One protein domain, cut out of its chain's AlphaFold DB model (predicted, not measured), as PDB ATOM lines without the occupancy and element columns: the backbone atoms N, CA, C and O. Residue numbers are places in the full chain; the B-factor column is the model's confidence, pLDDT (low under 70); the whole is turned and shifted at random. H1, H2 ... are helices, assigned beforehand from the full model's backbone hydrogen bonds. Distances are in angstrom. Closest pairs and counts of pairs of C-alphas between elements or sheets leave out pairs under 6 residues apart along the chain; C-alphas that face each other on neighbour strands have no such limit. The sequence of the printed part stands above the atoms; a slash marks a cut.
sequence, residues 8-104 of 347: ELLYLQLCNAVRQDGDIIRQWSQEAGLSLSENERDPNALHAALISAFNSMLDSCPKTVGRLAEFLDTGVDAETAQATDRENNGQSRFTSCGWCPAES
ATOM      1  N   GLU A   8      16.070 -28.374 -29.763       81.25
ATOM      2  CA  GLU A   8      15.221 -28.451 -28.562       81.25
ATOM      3  C   GLU A   8      14.958 -27.070 -27.947       81.25
ATOM      4  O   GLU A   8      13.850 -26.780 -27.500       81.25
ATOM      5  N   LEU A   9      15.963 -26.185 -27.961       84.31
ATOM      6  CA  LEU A   9      15.817 -24.825 -27.441       84.31
ATOM      7  C   LEU A   9      14.756 -24.043 -28.215       84.31
ATOM      8  O   LEU A   9      13.910 -23.382 -27.616       84.31
ATOM      9  N   LEU A  10      14.823 -24.117 -29.544       90.38
ATOM     10  CA  LEU A  10      13.901 -23.426 -30.437       90.38
ATOM     11  C   LEU A  10      12.473 -23.918 -30.189       90.38
ATOM     12  O   LEU A  10      11.562 -23.107 -30.049       90.38
ATOM     13  N   TYR A  11      12.301 -25.231 -30.026       90.19
ATOM     14  CA  TYR A  11      11.019 -25.834 -29.672       90.19
ATOM     15  C   TYR A  11      10.484 -25.348 -28.315       90.19
ATOM     16  O   TYR A  11       9.341 -24.899 -28.230       90.19
ATOM     17  N   LEU A  12      11.300 -25.363 -27.255       91.12
ATOM     18  CA  LEU A  12      10.868 -24.898 -25.930       91.12
ATOM     19  C   LEU A  12      10.507 -23.403 -25.924       91.12
ATOM     20  O   LEU A  12       9.597 -22.982 -25.213       91.12
ATOM     21  N   GLN A  13      11.187 -22.587 -26.732       92.94
ATOM     22  CA  GLN A  13      10.843 -21.173 -26.893       92.94
ATOM     23  C   GLN A  13       9.505 -20.974 -27.611       92.94
ATOM     24  O   GLN A  13       8.737 -20.097 -27.212       92.94
ATOM     25  N   LEU A  14       9.186 -21.808 -28.606       94.12
ATOM     26  CA  LEU A  14       7.848 -21.836 -29.204       94.12
ATOM     27  C   LEU A  14       6.796 -22.248 -28.169       94.12
ATOM     28  O   LEU A  14       5.761 -21.596 -28.073       94.12
ATOM     29  N   CYS A  15       7.091 -23.247 -27.331       93.44
ATOM     30  CA  CYS A  15       6.209 -23.654 -26.233       93.44
ATOM     31  C   CYS A  15       5.937 -22.501 -25.254       93.44
ATOM     32  O   CYS A  15       4.797 -22.286 -24.846       93.44
ATOM     33  N   ASN A  16       6.962 -21.717 -24.901       94.44
ATOM     34  CA  ASN A  16       6.784 -20.530 -24.060       94.44
ATOM     35  C   ASN A  16       5.909 -19.460 -24.718       94.44
ATOM     36  O   ASN A  16       5.153 -18.801 -24.010       94.44
ATOM     37  N   ALA A  17       5.998 -19.291 -26.039       94.25
ATOM     38  CA  ALA A  17       5.152 -18.357 -26.772       94.25
ATOM     39  C   ALA A  17       3.680 -18.794 -26.757       94.25
ATOM     40  O   ALA A  17       2.815 -18.014 -26.375       94.25
ATOM     41  N   VAL A  18       3.401 -20.055 -27.107       93.81
ATOM     42  CA  VAL A  18       2.018 -20.559 -27.215       93.81
ATOM     43  C   VAL A  18       1.338 -20.769 -25.858       93.81
ATOM     44  O   VAL A  18       0.115 -20.791 -25.787       93.81
ATOM     45  N   ARG A  19       2.109 -20.911 -24.772       94.94
ATOM     46  CA  ARG A  19       1.582 -21.020 -23.401       94.94
ATOM     47  C   ARG A  19       1.269 -19.660 -22.766       94.94
ATOM     48  O   ARG A  19       0.620 -19.621 -21.724       94.94
ATOM     49  N   GLN A  20       1.791 -18.565 -23.317       95.81
ATOM     50  CA  GLN A  20       1.624 -17.243 -22.721       95.81
ATOM     51  C   GLN A  20       0.183 -16.740 -22.874       95.81
ATOM     52  O   GLN A  20      -0.521 -17.127 -23.799       95.81
ATOM     53  N   ASP A  21      -0.248 -15.861 -21.974       94.50
ATOM     54  CA  ASP A  21      -1.544 -15.193 -22.079       94.50
ATOM     55  C   ASP A  21      -1.611 -14.288 -23.328       94.50
ATOM     56  O   ASP A  21      -0.714 -13.473 -23.588       94.50
ATOM     57  N   GLY A  22      -2.694 -14.417 -24.099       94.00
ATOM     58  CA  GLY A  22      -2.927 -13.622 -25.301       94.00
ATOM     59  C   GLY A  22      -3.061 -12.122 -25.029       94.00
ATOM     60  O   GLY A  22      -2.631 -11.324 -25.859       94.00
ATOM     61  N   ASP A  23      -3.583 -11.707 -23.871       95.25
ATOM     62  CA  ASP A  23      -3.651 -10.291 -23.487       95.25
ATOM     63  C   ASP A  23      -2.260  -9.715 -23.218       95.25
ATOM     64  O   ASP A  23      -1.954  -8.605 -23.664       95.25
ATOM     65  N   ILE A  24      -1.378 -10.502 -22.594       95.12
ATOM     66  CA  ILE A  24       0.024 -10.118 -22.378       95.12
ATOM     67  C   ILE A  24       0.742  -9.952 -23.724       95.12
ATOM     68  O   ILE A  24       1.456  -8.966 -23.927       95.12
ATOM     69  N   ILE A  25       0.539 -10.880 -24.667       94.69
ATOM     70  CA  ILE A  25       1.117 -10.780 -26.018       94.69
ATOM     71  C   ILE A  25       0.552  -9.572 -26.768       94.69
ATOM     72  O   ILE A  25       1.321  -8.830 -27.383       94.69
ATOM     73  N   ARG A  26      -0.763  -9.330 -26.702       94.56
ATOM     74  CA  ARG A  26      -1.409  -8.167 -27.328       94.56
ATOM     75  C   ARG A  26      -0.813  -6.865 -26.814       94.56
ATOM     76  O   ARG A  26      -0.323  -6.083 -27.633       94.56
ATOM     77  N   GLN A  27      -0.791  -6.671 -25.497       94.25
ATOM     78  CA  GLN A  27      -0.240  -5.474 -24.868       94.25
ATOM     79  C   GLN A  27       1.222  -5.267 -25.272       94.25
ATOM     80  O   GLN A  27       1.582  -4.218 -25.809       94.25
ATOM     81  N   TRP A  28       2.056  -6.295 -25.103       93.75
ATOM     82  CA  TRP A  28       3.469  -6.210 -25.454       93.75
ATOM     83  C   TRP A  28       3.685  -5.941 -26.947       93.75
ATOM     84  O   TRP A  28       4.582  -5.183 -27.300       93.75
ATOM     85  N   SER A  29       2.868  -6.516 -27.835       93.00
ATOM     86  CA  SER A  29       2.989  -6.288 -29.278       93.00
ATOM     87  C   SER A  29       2.644  -4.852 -29.680       93.00
ATOM     88  O   SER A  29       3.300  -4.290 -30.560       93.00
ATOM     89  N   GLN A  30       1.655  -4.245 -29.014       91.94
ATOM     90  CA  GLN A  30       1.256  -2.854 -29.226       91.94
ATOM     91  C   GLN A  30       2.330  -1.903 -28.719       91.94
ATOM     92  O   GLN A  30       2.785  -1.049 -29.477       91.94
ATOM     93  N   GLU A  31       2.791  -2.100 -27.479       91.06
ATOM     94  CA  GLU A  31       3.917  -1.354 -26.920       91.06
ATOM     95  C   GLU A  31       5.106  -1.481 -27.869       91.06
ATOM     96  O   GLU A  31       5.589  -0.466 -28.370       91.06
ATOM     97  N   ALA A  32       5.457  -2.734 -28.183       89.50
ATOM     98  CA  ALA A  32       6.269  -3.294 -29.265       89.50
ATOM     99  C   ALA A  32       6.474  -2.427 -30.513       89.50
ATOM    100  O   ALA A  32       7.580  -2.347 -31.047       89.50
ATOM    101  N   GLY A  33       5.382  -1.834 -31.001       90.69
ATOM    102  CA  GLY A  33       5.286  -1.369 -32.382       90.69
ATOM    103  C   GLY A  33       5.296  -2.526 -33.389       90.69
ATOM    104  O   GLY A  33       5.715  -2.344 -34.530       90.69
ATOM    105  N   LEU A  34       4.884  -3.734 -32.981       92.06
ATOM    106  CA  LEU A  34       4.862  -4.900 -33.861       92.06
ATOM    107  C   LEU A  34       3.629  -4.874 -34.768       92.06
ATOM    108  O   LEU A  34       2.495  -4.691 -34.320       92.06
ATOM    109  N   SER A  35       3.833  -5.167 -36.052       91.12
ATOM    110  CA  SER A  35       2.746  -5.326 -37.023       91.12
ATOM    111  C   SER A  35       2.241  -6.775 -37.050       91.12
ATOM    112  O   SER A  35       2.373  -7.466 -38.067       91.12
ATOM    113  N   LEU A  36       1.678  -7.240 -35.931       93.56
ATOM    114  CA  LEU A  36       1.041  -8.558 -35.827       93.56
ATOM    115  C   LEU A  36      -0.450  -8.492 -36.195       93.56
ATOM    116  O   LEU A  36      -1.136  -7.522 -35.877       93.56
ATOM    117  N   SER A  37      -0.951  -9.527 -36.863       92.56
ATOM    118  CA  SER A  37      -2.386  -9.761 -37.068       92.56
ATOM    119  C   SER A  37      -3.063 -10.298 -35.804       92.56
ATOM    120  O   SER A  37      -2.387 -10.767 -34.895       92.56
ATOM    121  N   GLU A  38      -4.396 -10.294 -35.769       91.44
ATOM    122  CA  GLU A  38      -5.149 -10.870 -34.644       91.44
ATOM    123  C   GLU A  38      -4.808 -12.350 -34.415       91.44
ATOM    124  O   GLU A  38      -4.518 -12.742 -33.288       91.44
ATOM    125  N   ASN A  39      -4.695 -13.145 -35.485       91.94
ATOM    126  CA  ASN A  39      -4.298 -14.554 -35.380       91.94
ATOM    127  C   ASN A  39      -2.849 -14.733 -34.894       91.94
ATOM    128  O   ASN A  39      -2.542 -15.721 -34.247       91.94
ATOM    129  N   GLU A  40      -1.952 -13.794 -35.215       94.44
ATOM    130  CA  GLU A  40      -0.550 -13.830 -34.765       94.44
ATOM    131  C   GLU A  40      -0.396 -13.398 -33.297       94.44
ATOM    132  O   GLU A  40       0.623 -13.691 -32.679       94.44
ATOM    133  N   ARG A  41      -1.382 -12.678 -32.744       93.44
ATOM    134  CA  ARG A  41      -1.409 -12.239 -31.339       93.44
ATOM    135  C   ARG A  41      -2.102 -13.239 -30.422       93.44
ATOM    136  O   ARG A  41      -1.882 -13.187 -29.216       93.44
ATOM    137  N   ASP A  42      -2.953 -14.100 -30.972       95.62
ATOM    138  CA  ASP A  42      -3.637 -15.144 -30.222       95.62
ATOM    139  C   ASP A  42      -2.789 -16.432 -30.177       95.62
ATOM    140  O   ASP A  42      -2.538 -17.032 -31.225       95.62
ATOM    141  N   PRO A  43      -2.343 -16.887 -28.993       95.19
ATOM    142  CA  PRO A  43      -1.453 -18.044 -28.862       95.19
ATOM    143  C   PRO A  43      -2.035 -19.339 -29.438       95.19
ATOM    144  O   PRO A  43      -1.311 -20.124 -30.054       95.19
ATOM    145  N   ASN A  44      -3.344 -19.555 -29.271       95.19
ATOM    146  CA  ASN A  44      -4.019 -20.766 -29.735       95.19
ATOM    147  C   ASN A  44      -4.172 -20.754 -31.259       95.19
ATOM    148  O   ASN A  44      -3.891 -21.760 -31.915       95.19
ATOM    149  N   ALA A  45      -4.572 -19.616 -31.831       96.12
ATOM    150  CA  ALA A  45      -4.671 -19.440 -33.274       96.12
ATOM    151  C   ALA A  45      -3.294 -19.529 -33.945       96.12
ATOM    152  O   ALA A  45      -3.160 -20.197 -34.969       96.12
ATOM    153  N   LEU A  46      -2.265 -18.917 -33.350       96.00
ATOM    154  CA  LEU A  46      -0.884 -18.998 -33.822       96.00
ATOM    155  C   LEU A  46      -0.370 -20.441 -33.800       96.00
ATOM    156  O   LEU A  46       0.211 -20.897 -34.782       96.00
ATOM    157  N   HIS A  47      -0.627 -21.181 -32.718       96.00
ATOM    158  CA  HIS A  47      -0.280 -22.597 -32.627       96.00
ATOM    159  C   HIS A  47      -0.978 -23.426 -33.715       96.00
ATOM    160  O   HIS A  47      -0.316 -24.163 -34.445       96.00
ATOM    161  N   ALA A  48      -2.295 -23.269 -33.878       95.94
ATOM    162  CA  ALA A  48      -3.053 -23.981 -34.906       95.94
ATOM    163  C   ALA A  48      -2.547 -23.658 -36.325       95.94
ATOM    164  O   ALA A  48      -2.376 -24.562 -37.146       95.94
ATOM    165  N   ALA A  49      -2.251 -22.383 -36.596       94.81
ATOM    166  CA  ALA A  49      -1.708 -21.937 -37.874       94.81
ATOM    167  C   ALA A  49      -0.312 -22.522 -38.142       94.81
ATOM    168  O   ALA A  49      -0.058 -22.992 -39.249       94.81
ATOM    169  N   LEU A  50       0.567 -22.561 -37.136       93.50
ATOM    170  CA  LEU A  50       1.898 -23.163 -37.250       93.50
ATOM    171  C   LEU A  50       1.834 -24.657 -37.565       93.50
ATOM    172  O   LEU A  50       2.506 -25.108 -38.490       93.50
ATOM    173  N   ILE A  51       1.002 -25.415 -36.846       92.44
ATOM    174  CA  ILE A  51       0.823 -26.851 -37.102       92.44
ATOM    175  C   ILE A  51       0.318 -27.081 -38.528       92.44
ATOM    176  O   ILE A  51       0.879 -27.895 -39.262       92.44
ATOM    177  N   SER A  52      -0.693 -26.319 -38.955       92.62
ATOM    178  CA  SER A  52      -1.211 -26.403 -40.322       92.62
ATOM    179  C   SER A  52      -0.139 -26.074 -41.365       92.62
ATOM    180  O   SER A  52      -0.024 -26.772 -42.374       92.62
ATOM    181  N   ALA A  53       0.650 -25.022 -41.139       89.62
ATOM    182  CA  ALA A  53       1.672 -24.569 -42.073       89.62
ATOM    183  C   ALA A  53       2.846 -25.556 -42.168       89.62
ATOM    184  O   ALA A  53       3.343 -25.813 -43.264       89.62
ATOM    185  N   PHE A  54       3.264 -26.158 -41.050       87.19
ATOM    186  CA  PHE A  54       4.307 -27.185 -41.041       87.19
ATOM    187  C   PHE A  54       3.865 -28.474 -41.722       87.19
ATOM    188  O   PHE A  54       4.623 -28.991 -42.539       87.19
ATOM    189  N   ASN A  55       2.642 -28.949 -41.474       85.88
ATOM    190  CA  ASN A  55       2.120 -30.129 -42.165       85.88
ATOM    191  C   ASN A  55       2.072 -29.898 -43.682       85.88
ATOM    192  O   ASN A  55       2.646 -30.669 -44.443       85.88
ATOM    193  N   SER A  56       1.516 -28.762 -44.118       84.56
ATOM    194  CA  SER A  56       1.476 -28.401 -45.541       84.56
ATOM    195  C   SER A  56       2.873 -28.291 -46.168       84.56
ATOM    196  O   SER A  56       3.085 -28.689 -47.318       84.56
ATOM    197  N   MET A  57       3.845 -27.762 -45.420       81.62
ATOM    198  CA  MET A  57       5.232 -27.672 -45.866       81.62
ATOM    199  C   MET A  57       5.861 -29.056 -46.052       81.62
ATOM    200  O   MET A  57       6.504 -29.273 -47.079       81.62
ATOM    201  N   LEU A  58       5.674 -29.966 -45.092       75.06
ATOM    202  CA  LEU A  58       6.193 -31.335 -45.151       75.06
ATOM    203  C   LEU A  58       5.562 -32.119 -46.310       75.06
ATOM    204  O   LEU A  58       6.286 -32.772 -47.059       75.06
ATOM    205  N   ASP A  59       4.256 -31.963 -46.532       78.56
ATOM    206  CA  ASP A  59       3.544 -32.594 -47.652       78.56
ATOM    207  C   ASP A  59       4.000 -32.054 -49.019       78.56
ATOM    208  O   ASP A  59       3.983 -32.761 -50.028       78.56
ATOM    209  N   SER A  60       4.445 -30.795 -49.060       73.38
ATOM    210  CA  SER A  60       4.953 -30.140 -50.272       73.38
ATOM    211  C   SER A  60       6.408 -30.489 -50.608       73.38
ATOM    212  O   SER A  60       6.906 -30.052 -51.651       73.38
ATOM    213  N   CYS A  61       7.133 -31.190 -49.729       68.44
ATOM    214  CA  CYS A  61       8.536 -31.518 -49.964       68.44
ATOM    215  C   CYS A  61       8.675 -32.516 -51.130       68.44
ATOM    216  O   CYS A  61       7.970 -33.528 -51.171       68.44
ATOM    217  N   PRO A  62       9.604 -32.293 -52.083       75.50
ATOM    218  CA  PRO A  62       9.803 -33.219 -53.191       75.50
ATOM    219  C   PRO A  62      10.118 -34.634 -52.698       75.50
ATOM    220  O   PRO A  62      10.989 -34.822 -51.847       75.50
ATOM    221  N   LYS A  63       9.481 -35.648 -53.300       76.56
ATOM    222  CA  LYS A  63       9.681 -37.066 -52.941       76.56
ATOM    223  C   LYS A  63      11.154 -37.480 -52.936       76.56
ATOM    224  O   LYS A  63      11.544 -38.326 -52.145       76.56
ATOM    225  N   THR A  64      11.982 -36.888 -53.794       70.50
ATOM    226  CA  THR A  64      13.427 -37.154 -53.847       70.50
ATOM    227  C   THR A  64      14.149 -36.736 -52.565       70.50
ATOM    228  O   THR A  64      15.019 -37.466 -52.106       70.50
ATOM    229  N   VAL A  65      13.769 -35.604 -51.963       70.31
ATOM    230  CA  VAL A  65      14.322 -35.152 -50.675       70.31
ATOM    231  C   VAL A  65      13.841 -36.068 -49.556       70.31
ATOM    232  O   VAL A  65      14.654 -36.502 -48.750       70.31
ATOM    233  N   GLY A  66      12.555 -36.440 -49.561       74.56
ATOM    234  CA  GLY A  66      12.011 -37.419 -48.614       74.56
ATOM    235  C   GLY A  66      12.737 -38.766 -48.679       74.56
ATOM    236  O   GLY A  66      13.127 -39.299 -47.651       74.56
ATOM    237  N   ARG A  67      13.023 -39.269 -49.888       76.69
ATOM    238  CA  ARG A  67      13.800 -40.504 -50.090       76.69
ATOM    239  C   ARG A  67      15.259 -40.367 -49.665       76.69
ATOM    240  O   ARG A  67      15.837 -41.345 -49.214       76.69
ATOM    241  N   LEU A  68      15.866 -39.189 -49.825       72.31
ATOM    242  CA  LEU A  68      17.224 -38.935 -49.340       72.31
ATOM    243  C   LEU A  68      17.257 -38.912 -47.807       72.31
ATOM    244  O   LEU A  68      18.159 -39.502 -47.228       72.31
ATOM    245  N   ALA A  69      16.273 -38.273 -47.168       71.62
ATOM    246  CA  ALA A  69      16.121 -38.285 -45.716       71.62
ATOM    247  C   ALA A  69      15.908 -39.716 -45.206       71.62
ATOM    248  O   ALA A  69      16.667 -40.172 -44.368       71.62
ATOM    249  N   GLU A  70      14.986 -40.472 -45.803       75.44
ATOM    250  CA  GLU A  70      14.741 -41.879 -45.457       75.44
ATOM    251  C   GLU A  70      15.989 -42.755 -45.662       75.44
ATOM    252  O   GLU A  70      16.306 -43.603 -44.826       75.44
ATOM    253  N   PHE A  71      16.741 -42.522 -46.742       76.56
ATOM    254  CA  PHE A  71      18.016 -43.192 -46.981       76.56
ATOM    255  C   PHE A  71      19.059 -42.842 -45.914       76.56
ATOM    256  O   PHE A  71      19.740 -43.742 -45.438       76.56
ATOM    257  N   LEU A  72      19.184 -41.576 -45.510       67.38
ATOM    258  CA  LEU A  72      20.097 -41.173 -44.438       67.38
ATOM    259  C   LEU A  72      19.675 -41.751 -43.080       67.38
ATOM    260  O   LEU A  72      20.523 -42.288 -42.374       67.38
ATOM    261  N   ASP A  73      18.385 -41.678 -42.757       65.50
ATOM    262  CA  ASP A  73      17.835 -42.067 -41.456       65.50
ATOM    263  C   ASP A  73      17.806 -43.587 -41.273       65.50
ATOM    264  O   ASP A  73      18.055 -44.085 -40.182       65.50
ATOM    265  N   THR A  74      17.499 -44.349 -42.324       67.06
ATOM    266  CA  THR A  74      17.276 -45.804 -42.206       67.06
ATOM    267  C   THR A  74      18.044 -46.646 -43.218       67.06
ATOM    268  O   THR A  74      18.194 -47.849 -43.019       67.06
ATOM    269  N   GLY A  75      18.537 -46.049 -44.304       64.50
ATOM    270  CA  GLY A  75      19.175 -46.773 -45.408       64.50
ATOM    271  C   GLY A  75      20.699 -46.899 -45.316       64.50
ATOM    272  O   GLY A  75      21.240 -47.880 -45.820       64.50
ATOM    273  N   VAL A  76      21.398 -45.935 -44.707       70.62
ATOM    274  CA  VAL A  76      22.874 -45.917 -44.627       70.62
ATOM    275  C   VAL A  76      23.392 -46.740 -43.448       70.62
ATOM    276  O   VAL A  76      24.356 -47.483 -43.609       70.62
ATOM    277  N   ASP A  77      22.761 -46.617 -42.280       68.44
ATOM    278  CA  ASP A  77      23.157 -47.337 -41.066       68.44
ATOM    279  C   ASP A  77      21.940 -47.594 -40.165       68.44
ATOM    280  O   ASP A  77      21.691 -46.913 -39.165       68.44
ATOM    281  N   ALA A  78      21.147 -48.589 -40.562       71.19
ATOM    282  CA  ALA A  78      19.935 -48.983 -39.851       71.19
ATOM    283  C   ALA A  78      20.214 -49.461 -38.414       71.19
ATOM    284  O   ALA A  78      19.348 -49.321 -37.548       71.19
ATOM    285  N   GLU A  79      21.403 -50.016 -38.153       71.88
ATOM    286  CA  GLU A  79      21.800 -50.479 -36.821       71.88
ATOM    287  C   GLU A  79      22.048 -49.292 -35.887       71.88
ATOM    288  O   GLU A  79      21.507 -49.264 -34.778       71.88
ATOM    289  N   THR A  80      22.779 -48.269 -36.344       68.81
ATOM    290  CA  THR A  80      22.975 -47.038 -35.564       68.81
ATOM    291  C   THR A  80      21.658 -46.301 -35.341       68.81
ATOM    292  O   THR A  80      21.403 -45.857 -34.219       68.81
ATOM    293  N   ALA A  81      20.788 -46.207 -36.349       66.31
ATOM    294  CA  ALA A  81      19.469 -45.585 -36.204       66.31
ATOM    295  C   ALA A  81      18.604 -46.317 -35.163       66.31
ATOM    296  O   ALA A  81      18.072 -45.702 -34.241       66.31
ATOM    297  N   GLN A  82      18.540 -47.653 -35.214       69.19
ATOM    298  CA  GLN A  82      17.828 -48.435 -34.197       69.19
ATOM    299  C   GLN A  82      18.425 -48.268 -32.796       69.19
ATOM    300  O   GLN A  82      17.671 -48.136 -31.835       69.19
ATOM    301  N   ALA A  83      19.753 -48.235 -32.669       68.50
ATOM    302  CA  ALA A  83      20.427 -48.065 -31.382       68.50
ATOM    303  C   ALA A  83      20.296 -46.645 -30.798       68.50
ATOM    304  O   ALA A  83      20.461 -46.448 -29.590       68.50
ATOM    305  N   THR A  84      20.034 -45.638 -31.636       67.00
ATOM    306  CA  THR A  84      19.935 -44.233 -31.212       67.00
ATOM    307  C   THR A  84      18.495 -43.781 -30.990       67.00
ATOM    308  O   THR A  84      18.249 -43.122 -29.976       67.00
ATOM    309  N   ASP A  85      17.557 -44.207 -31.839       70.56
ATOM    310  CA  ASP A  85      16.154 -43.769 -31.826       70.56
ATOM    311  C   ASP A  85      15.225 -44.676 -31.018       70.56
ATOM    312  O   ASP A  85      14.073 -44.313 -30.752       70.56
ATOM    313  N   ARG A  86      15.690 -45.867 -30.624       73.94
ATOM    314  CA  ARG A  86      14.902 -46.821 -29.837       73.94
ATOM    315  C   ARG A  86      15.629 -47.237 -28.570       73.94
ATOM    316  O   ARG A  86      16.852 -47.289 -28.505       73.94
ATOM    317  N   GLU A  87      14.856 -47.528 -27.536       73.25
ATOM    318  CA  GLU A  87      15.361 -48.220 -26.358       73.25
ATOM    319  C   GLU A  87      15.547 -49.717 -26.651       73.25
ATOM    320  O   GLU A  87      14.979 -50.260 -27.599       73.25
ATOM    321  N   ASN A  88      16.289 -50.427 -25.789       72.12
ATOM    322  CA  ASN A  88      16.526 -51.875 -25.918       72.12
ATOM    323  C   ASN A  88      15.230 -52.719 -25.958       72.12
ATOM    324  O   ASN A  88      15.262 -53.879 -26.357       72.12
ATOM    325  N   ASN A  89      14.093 -52.154 -25.534       74.38
ATOM    326  CA  ASN A  89      12.762 -52.770 -25.575       74.38
ATOM    327  C   ASN A  89      12.006 -52.521 -26.904       74.38
ATOM    328  O   ASN A  89      10.862 -52.952 -27.044       74.38
ATOM    329  N   GLY A  90      12.612 -51.813 -27.864       70.81
ATOM    330  CA  GLY A  90      12.036 -51.489 -29.170       70.81
ATOM    331  C   GLY A  90      11.104 -50.272 -29.205       70.81
ATOM    332  O   GLY A  90      10.631 -49.932 -30.295       70.81
ATOM    333  N   GLN A  91      10.844 -49.611 -28.067       74.19
ATOM    334  CA  GLN A  91      10.075 -48.363 -27.998       74.19
ATOM    335  C   GLN A  91      10.910 -47.167 -28.458       74.19
ATOM    336  O   GLN A  91      12.132 -47.172 -28.324       74.19
ATOM    337  N   SER A  92      10.249 -46.132 -28.983       75.25
ATOM    338  CA  SER A  92      10.905 -44.868 -29.325       75.25
ATOM    339  C   SER A  92      11.577 -44.265 -28.097       75.25
ATOM    340  O   SER A  92      10.961 -44.127 -27.041       75.25
ATOM    341  N   ARG A  93      12.845 -43.894 -28.249       67.88
ATOM    342  CA  ARG A  93      13.632 -43.272 -27.197       67.88
ATOM    343  C   ARG A  93      13.122 -41.857 -26.954       67.88
ATOM    344  O   ARG A  93      13.187 -41.001 -27.834       67.88
ATOM    345  N   PHE A  94      12.655 -41.591 -25.741       67.12
ATOM    346  CA  PHE A  94      12.334 -40.233 -25.321       67.12
ATOM    347  C   PHE A  94      13.609 -39.539 -24.838       67.12
ATOM    348  O   PHE A  94      14.311 -40.037 -23.957       67.12
ATOM    349  N   THR A  95      13.925 -38.380 -25.417       60.66
ATOM    350  CA  THR A  95      14.969 -37.499 -24.882       60.66
ATOM    351  C   THR A  95      14.357 -36.573 -23.836       60.66
ATOM    352  O   THR A  95      13.277 -36.016 -24.039       60.66
ATOM    353  N   SER A  96      15.029 -36.400 -22.698       62.28
ATOM    354  CA  SER A  96      14.657 -35.347 -21.757       62.28
ATOM    355  C   SER A  96      15.076 -34.010 -22.360       62.28
ATOM    356  O   SER A  96      16.276 -33.737 -22.459       62.28
ATOM    357  N   CYS A  97      14.113 -33.176 -22.754       63.25
ATOM    358  CA  CYS A  97      14.426 -31.803 -23.125       63.25
ATOM    359  C   CYS A  97      15.141 -31.107 -21.960       63.25
ATOM    360  O   CYS A  97      14.821 -31.327 -20.788       63.25
ATOM    361  N   GLY A  98      16.096 -30.240 -22.296       74.38
ATOM    362  CA  GLY A  98      16.645 -29.291 -21.337       74.38
ATOM    363  C   GLY A  98      15.592 -28.290 -20.848       74.38
ATOM    364  O   GLY A  98      14.386 -28.469 -21.002       74.38
ATOM    365  N   TRP A  99      16.046 -27.171 -20.298       80.44
ATOM    366  CA  TRP A  99      15.159 -26.078 -19.908       80.44
ATOM    367  C   TRP A  99      15.525 -24.786 -20.633       80.44
ATOM    368  O   TRP A  99      16.685 -24.550 -20.991       80.44
ATOM    369  N   CYS A 100      14.525 -23.929 -20.829       86.88
ATOM    370  CA  CYS A 100      14.724 -22.548 -21.239       86.88
ATOM    371  C   CYS A 100      13.962 -21.607 -20.290       86.88
ATOM    372  O   CYS A 100      12.953 -22.009 -19.705       86.88
ATOM    373  N   PRO A 101      14.431 -20.364 -20.096       87.75
ATOM    374  CA  PRO A 101      13.776 -19.443 -19.175       87.75
ATOM    375  C   PRO A 101      12.387 -19.027 -19.678       87.75
ATOM    376  O   PRO A 101      12.239 -18.698 -20.860       87.75
ATOM    377  N   ALA A 102      11.374 -19.017 -18.808       90.75
ATOM    378  CA  ALA A 102       9.987 -18.710 -19.178       90.75
ATOM    379  C   ALA A 102       9.827 -17.292 -19.753       90.75
ATOM    380  O   ALA A 102       8.998 -17.052 -20.628       90.75
ATOM    381  N   GLU A 103      10.670 -16.356 -19.324       89.69
ATOM    382  CA  GLU A 103      10.725 -14.985 -19.821       89.69
ATOM    383  C   GLU A 103      11.185 -14.869 -21.289       89.69
ATOM    384  O   GLU A 103      11.089 -13.789 -21.866       89.69
ATOM    385  N   SER A 104      11.634 -15.971 -21.912       91.81
ATOM    386  CA  SER A 104      11.942 -16.045 -23.353       91.81
ATOM    387  C   SER A 104      10.713 -16.051 -24.269       91.81
ATOM    388  O   SER A 104      10.854 -16.153 -25.489       91.81
TER     389      SER A 104
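This is residues 8 to 104 of the 347 residues of an uncharacterized protein of Verrucomicrobiaceae bacterium (UniProt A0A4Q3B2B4). Six helices follow one another round a large open loop with a hollow middle. H1 and H4 meet near their ends as a V, H2 and H3 lie at the closed end of this V, and H5 and H6 make a corner at the far end of the loop. The last stretch, residues 86 to 104, has no named element and runs from H6 back to the side of H1. The printed part has 97 residues with six named helices, H1 to H6 in chain order, and no named strand; the class is all helix. It is only just loose, close to extended, with a radius of gyration of the C-alphas of 18.7 A, and its spans are 53 by 32 by 18 A.

H1 is residues 8 to 19, 16.4 A long, beginning at C-alpha 8 (15.221, -28.451, -28.562). H2 is residues 22 to 32, 14.4 A, and H3 residues 38 to 41, 5.2 A. H4, the longest helix, is residues 43 to 59, 24.3 A. H5 is residues 63 to 75, 15.5 A, and H6 residues 78 to 85, 10.3 A, ending at C-alpha 85 (16.154, -43.769, -31.826).

Residues 17 to 19 of H1 touch residues 43 to 47 of H4, at a steep tilt of 43 degrees, opposite ways; the closest C-alphas, of Val 18 and Pro 43, are 4.6 A apart. H2 touches H3, with the closest C-alphas, of Arg 26 and Arg 41, 5.7 A apart. H3 and H4 only just touch, with 3 pairs of C-alphas within 8 A, and only at the corner; the closest are those of Glu 40 and Leu 46, 5.3 A. H5 and H6 are close but not clearly touching and about perpendicular at 88 degrees, with the closest C-alphas, of Thr 74 and Ala 81, at 6.4 A. H4 and H5 are apart. In H1, H2, H4, H5 and H6 every O i to N i+4 pair is within hydrogen-bond range; H3 is too short for one.

The C-alphas of Glu 31 and Glu 79, the two farthest apart, are 53.2 A apart. The printed part has no cut, and the five links between helices are tight. Residues 51 to 57 and 59 to 65 stand free. The mean pLDDT of the printed part is 82.9; it is under 70 at residues 61, 72 to 75, 77, 80 to 84 and 93 to 97.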